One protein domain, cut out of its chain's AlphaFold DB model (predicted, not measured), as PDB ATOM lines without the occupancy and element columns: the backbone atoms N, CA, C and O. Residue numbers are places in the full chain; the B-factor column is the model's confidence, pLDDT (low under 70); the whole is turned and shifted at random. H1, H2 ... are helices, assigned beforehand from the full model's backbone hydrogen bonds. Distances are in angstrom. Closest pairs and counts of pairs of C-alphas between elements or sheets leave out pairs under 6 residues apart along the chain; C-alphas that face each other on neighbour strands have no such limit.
ATOM      1  N   GLU A  20     267.220 346.176 390.593       87.44
ATOM      2  CA  GLU A  20     266.204 347.156 391.002       87.44
ATOM      3  C   GLU A  20     266.725 348.602 390.945       87.44
ATOM      4  O   GLU A  20     265.936 349.539 390.826       87.44
ATOM      5  N   LEU A  21     268.050 348.796 390.986       86.62
ATOM      6  CA  LEU A  21     268.710 350.104 390.914       86.62
ATOM      7  C   LEU A  21     269.074 350.522 389.479       86.62
ATOM      8  O   LEU A  21     269.488 351.662 389.263       86.62
ATOM      9  N   GLY A  22     268.902 349.627 388.501       89.88
ATOM     10  CA  GLY A  22     269.179 349.871 387.086       89.88
ATOM     11  C   GLY A  22     270.450 349.184 386.587       89.88
ATOM     12  O   GLY A  22     270.911 348.183 387.133       89.88
ATOM     13  N   THR A  23     271.007 349.697 385.492       92.81
ATOM     14  CA  THR A  23     272.180 349.109 384.835       92.81
ATOM     15  C   THR A  23     273.475 349.827 385.206       92.81
ATOM     16  O   THR A  23     273.481 350.969 385.669       92.81
ATOM     17  N   LEU A  24     274.614 349.190 384.919       90.56
ATOM     18  CA  LEU A  24     275.918 349.848 385.037       90.56
ATOM     19  C   LEU A  24     276.020 351.102 384.162       90.56
ATOM     20  O   LEU A  24     276.611 352.090 384.587       90.56
ATOM     21  N   SER A  25     275.391 351.098 382.988       93.94
ATOM     22  CA  SER A  25     275.323 352.272 382.116       93.94
ATOM     23  C   SER A  25     274.570 353.433 382.770       93.94
ATOM     24  O   SER A  25     275.018 354.576 382.682       93.94
ATOM     25  N   ASP A  26     273.471 353.153 383.478       94.38
ATOM     26  CA  ASP A  26     272.706 354.178 384.201       94.38
ATOM     27  C   ASP A  26     273.535 354.790 385.335       94.38
ATOM     28  O   ASP A  26     273.558 356.010 385.517       94.38
ATOM     29  N   PHE A  27     274.282 353.953 386.060       93.94
ATOM     30  CA  PHE A  27     275.193 354.414 387.103       93.94
ATOM     31  C   PHE A  27     276.347 355.262 386.547       93.94
ATOM     32  O   PHE A  27     276.679 356.298 387.124       93.94
ATOM     33  N   LEU A  28     276.927 354.882 385.404       94.94
ATOM     34  CA  LEU A  28     277.961 355.678 384.733       94.94
ATOM     35  C   LEU A  28     277.429 357.051 384.298       94.94
ATOM     36  O   LEU A  28     278.101 358.062 384.506       94.94
ATOM     37  N   LEU A  29     276.203 357.109 383.774       97.19
ATOM     38  CA  LEU A  29     275.548 358.370 383.421       97.19
ATOM     39  C   LEU A  29     275.280 359.246 384.658       97.19
ATOM     40  O   LEU A  29     275.407 360.472 384.598       97.19
ATOM     41  N   LEU A  30     274.907 358.637 385.788       96.50
ATOM     42  CA  LEU A  30     274.765 359.340 387.064       96.50
ATOM     43  C   LEU A  30     276.103 359.926 387.524       96.50
ATOM     44  O   LEU A  30     276.151 361.102 387.891       96.50
ATOM     45  N   LEU A  31     277.177 359.132 387.480       97.19
ATOM     46  CA  LEU A  31     278.524 359.562 387.856       97.19
ATOM     47  C   LEU A  31     278.989 360.751 387.013       97.19
ATOM     48  O   LEU A  31     279.452 361.748 387.566       97.19
ATOM     49  N   GLU A  32     278.812 360.680 385.692       98.12
ATOM     50  CA  GLU A  32     279.158 361.767 384.775       98.12
ATOM     51  C   GLU A  32     278.426 363.063 385.155       98.12
ATOM     52  O   GLU A  32     279.054 364.097 385.397       98.12
ATOM     53  N   LYS A  33     277.097 363.002 385.308       98.38
ATOM     54  CA  LYS A  33     276.275 364.168 385.671       98.38
ATOM     55  C   LYS A  33     276.624 364.735 387.046       98.38
ATOM     56  O   LYS A  33     276.568 365.952 387.232       98.38
ATOM     57  N   ALA A  34     276.958 363.881 388.014       98.31
ATOM     58  CA  ALA A  34     277.381 364.306 389.342       98.31
ATOM     59  C   ALA A  34     278.717 365.059 389.275       98.31
ATOM     60  O   ALA A  34     278.822 366.175 389.789       98.31
ATOM     61  N   HIS A  35     279.704 364.505 388.567       98.31
ATOM     62  CA  HIS A  35     281.014 365.131 388.399       98.31
ATOM     63  C   HIS A  35     280.934 366.456 387.630       98.31
ATOM     64  O   HIS A  35     281.565 367.429 388.039       98.31
ATOM     65  N   MET A  36     280.094 366.551 386.591       98.38
ATOM     66  CA  MET A  36     279.831 367.816 385.885       98.38
ATOM     67  C   MET A  36     279.279 368.914 386.807       98.38
ATOM     68  O   MET A  36     279.471 370.098 386.547       98.38
ATOM     69  N   LYS A  37     278.594 368.534 387.892       98.44
ATOM     70  CA  LYS A  37     278.068 369.451 388.914       98.44
ATOM     71  C   LYS A  37     279.056 369.713 390.059       98.44
ATOM     72  O   LYS A  37     278.685 370.361 391.031       98.44
ATOM     73  N   GLY A  38     280.286 369.204 389.973       98.06
ATOM     74  CA  GLY A  38     281.289 369.311 391.035       98.06
ATOM     75  C   GLY A  38     280.987 368.451 392.267       98.06
ATOM     76  O   GLY A  38     281.578 368.669 393.324       98.06
ATOM     77  N   LEU A  39     280.067 367.486 392.156       98.44
ATOM     78  CA  LEU A  39     279.731 366.562 393.235       98.44
ATOM     79  C   LEU A  39     280.692 365.373 393.231       98.44
ATOM     80  O   LEU A  39     281.146 364.933 392.179       98.44
ATOM     81  N   LYS A  40     280.962 364.822 394.415       96.81
ATOM     82  CA  LYS A  40     281.667 363.546 394.579       96.81
ATOM     83  C   LYS A  40     280.667 362.470 394.978       96.81
ATOM     84  O   LYS A  40     279.776 362.734 395.783       96.81
ATOM     85  N   VAL A  41     280.841 361.266 394.447       94.50
ATOM     86  CA  VAL A  41     280.023 360.098 394.793       94.50
ATOM     87  C   VAL A  41     280.848 359.172 395.682       94.50
ATOM     88  O   VAL A  41     281.934 358.749 395.295       94.50
ATOM     89  N   LEU A  42     280.346 358.887 396.885       93.88
ATOM     90  CA  LEU A  42     280.939 357.911 397.800       93.88
ATOM     91  C   LEU A  42     280.101 356.634 397.767       93.88
ATOM     92  O   LEU A  42     278.888 356.684 397.965       93.88
ATOM     93  N   LEU A  43     280.761 355.500 397.538       89.69
ATOM     94  CA  LEU A  43     280.143 354.179 397.579       89.69
ATOM     95  C   LEU A  43     280.467 353.493 398.905       89.69
ATOM     96  O   LEU A  43     281.596 353.563 399.391       89.69
ATOM     97  N   SER A  44     279.475 352.813 399.475       85.31
ATOM     98  CA  SER A  44     279.679 351.949 400.635       85.31
ATOM     99  C   SER A  44     280.156 350.583 400.159       85.31
ATOM    100  O   SER A  44     279.452 349.918 399.400       85.31
ATOM    101  N   LEU A  45     281.339 350.163 400.607       85.50
ATOM    102  CA  LEU A  45     281.866 348.826 400.352       85.50
ATOM    103  C   LEU A  45     281.893 348.030 401.666       85.50
ATOM    104  O   LEU A  45     282.867 348.118 402.419       85.50
ATOM    105  N   PRO A  46     280.837 347.265 401.987       82.81
ATOM    106  CA  PRO A  46     280.853 346.383 403.144       82.81
ATOM    107  C   PRO A  46     281.808 345.210 402.886       82.81
ATOM    108  O   PRO A  46     281.528 344.335 402.070       82.81
ATOM    109  N   VAL A  47     282.945 345.203 403.586       82.75
ATOM    110  CA  VAL A  47     283.991 344.161 403.476       82.75
ATOM    111  C   VAL A  47     283.993 343.166 404.639       82.75
ATOM    112  O   VAL A  47     284.720 342.181 404.612       82.75
ATOM    113  N   ASN A  48     283.197 343.422 405.680       82.81
ATOM    114  CA  ASN A  48     283.233 342.636 406.916       82.81
ATOM    115  C   ASN A  48     282.529 341.271 406.796       82.81
ATOM    116  O   ASN A  48     282.854 340.349 407.537       82.81
ATOM    117  N   ALA A  49     281.547 341.143 405.900       81.06
ATOM    118  CA  ALA A  49     280.796 339.909 405.683       81.06
ATOM    119  C   ALA A  49     280.189 339.870 404.273       81.06
ATOM    120  O   ALA A  49     279.862 340.915 403.710       81.06
ATOM    121  N   THR A  50     280.000 338.664 403.734       80.38
ATOM    122  CA  THR A  50     279.317 338.404 402.455       80.38
ATOM    123  C   THR A  50     278.135 337.457 402.645       80.38
ATOM    124  O   THR A  50     278.041 336.765 403.660       80.38
ATOM    125  N   SER A  51     277.210 337.439 401.682       84.88
ATOM    126  CA  SER A  51     276.076 336.510 401.692       84.88
ATOM    127  C   SER A  51     276.535 335.054 401.598       84.88
ATOM    128  O   SER A  51     277.513 334.741 400.922       84.88
ATOM    129  N   GLU A  52     275.756 334.133 402.164       82.69
ATOM    130  CA  GLU A  52     275.939 332.695 401.943       82.69
ATOM    131  C   GLU A  52     275.776 332.267 400.471       82.69
ATOM    132  O   GLU A  52     276.219 331.191 400.066       82.69
ATOM    133  N   GLN A  53     275.144 333.120 399.663       84.62
ATOM    134  CA  GLN A  53     274.991 332.942 398.221       84.62
ATOM    135  C   GLN A  53     276.243 333.377 397.441       84.62
ATOM    136  O   GLN A  53     276.354 333.088 396.252       84.62
ATOM    137  N   HIS A  54     277.186 334.072 398.086       84.25
ATOM    138  CA  HIS A  54     278.421 334.534 397.459       84.25
ATOM    139  C   HIS A  54     279.336 333.346 397.115       84.25
ATOM    140  O   HIS A  54     279.472 332.403 397.899       84.25
ATOM    141  N   ILE A  55     280.027 333.417 395.971       82.62
ATOM    142  CA  ILE A  55     280.931 332.358 395.475       82.62
ATOM    143  C   ILE A  55     281.998 331.971 396.512       82.62
ATOM    144  O   ILE A  55     282.231 330.796 396.764       82.62
ATOM    145  N   TRP A  56     282.570 332.951 397.212       80.94
ATOM    146  CA  TRP A  56     283.523 332.701 398.302       80.94
ATOM    147  C   TRP A  56     282.947 331.836 399.430       80.94
ATOM    148  O   TRP A  56     283.667 331.012 399.992       80.94
ATOM    149  N   PHE A  57     281.660 331.982 399.762       83.00
ATOM    150  CA  PHE A  57     281.052 331.172 400.815       83.00
ATOM    151  C   PHE A  57     280.868 329.724 400.350       83.00
ATOM    152  O   PHE A  57     281.192 328.801 401.095       83.00
ATOM    153  N   SER A  58     280.427 329.502 399.106       82.00
ATOM    154  CA  SER A  58     280.308 328.147 398.556       82.00
ATOM    155  C   SER A  58     281.671 327.466 398.374       82.00
ATOM    156  O   SER A  58     281.816 326.314 398.781       82.00
ATOM    157  N   GLU A  59     282.682 328.175 397.864       81.94
ATOM    158  CA  GLU A  59     284.055 327.669 397.715       81.94
ATOM    159  C   GLU A  59     284.694 327.325 399.067       81.94
ATOM    160  O   GLU A  59     285.318 326.271 399.200       81.94
ATOM    161  N   SER A  60     284.474 328.150 400.099       81.44
ATOM    162  CA  SER A  60     285.030 327.911 401.440       81.44
ATOM    163  C   SER A  60     284.562 326.593 402.068       81.44
ATOM    164  O   SER A  60     285.327 325.938 402.774       81.44
ATOM    165  N   ARG A  61     283.329 326.154 401.773       79.94
ATOM    166  CA  ARG A  61     282.791 324.873 402.265       79.94
ATOM    167  C   ARG A  61     283.382 323.660 401.552       79.94
ATOM    168  O   ARG A  61     283.337 322.560 402.094       79.94
ATOM    169  N   LEU A  62     283.885 323.843 400.331       74.19
ATOM    170  CA  LEU A  62     284.417 322.767 399.495       74.19
ATOM    171  C   LEU A  62     285.921 322.558 399.706       74.19
ATOM    172  O   LEU A  62     286.431 321.467 399.451       74.19
ATOM    173  N   SER A  63     286.644 323.571 400.191       64.75
ATOM    174  CA  SER A  63     288.081 323.462 400.432       64.75
ATOM    175  C   SER A  63     288.399 322.721 401.737       64.75
ATOM    176  O   SER A  63     288.280 323.275 402.829       64.75
TER     177      SER A  63
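AT A GLANCE: This is residues 20 to 63 of the 75 residues of a protein of mine drainage metagenome (UniProt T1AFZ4). Two helices stand well separated, joined by a long strap of chain: after H1 the chain turns sharply, folds back beside H1 in an open V, and runs on to the short H2 at the far end. There is no common core, and much of the printed part stands free. The 44 printed residues hold two named helices, H1 then H2, and no named strand; the class is all helix, with 21 residues in named elements, under half. The whole is extended, a rod of 48 by 20 by 16 A, with a radius of gyration of the C-alphas of 16.2 A.

IN THESE COORDINATES: H1, residues 24 to 36, begins at C-alpha 24 (275.918, 349.848, 385.037) and is 18.4 A long. H2, residues 55 to 62, is 11.0 A long and ends at C-alpha 62 (284.417, 322.767, 399.495).

HOW THE PARTS SIT: H1 and H2 are apart. Every O i to N i+4 pair is within hydrogen-bond range in H1, and 3 of 4 in H2.

THE WHOLE: The C-alphas of Lys 37 and Ser 63, the two farthest apart, are 48.5 A apart. The link from H1 to H2, residues 37 to 54, is long. The printed part has no cut. Only residue 63 has pLDDT under 70.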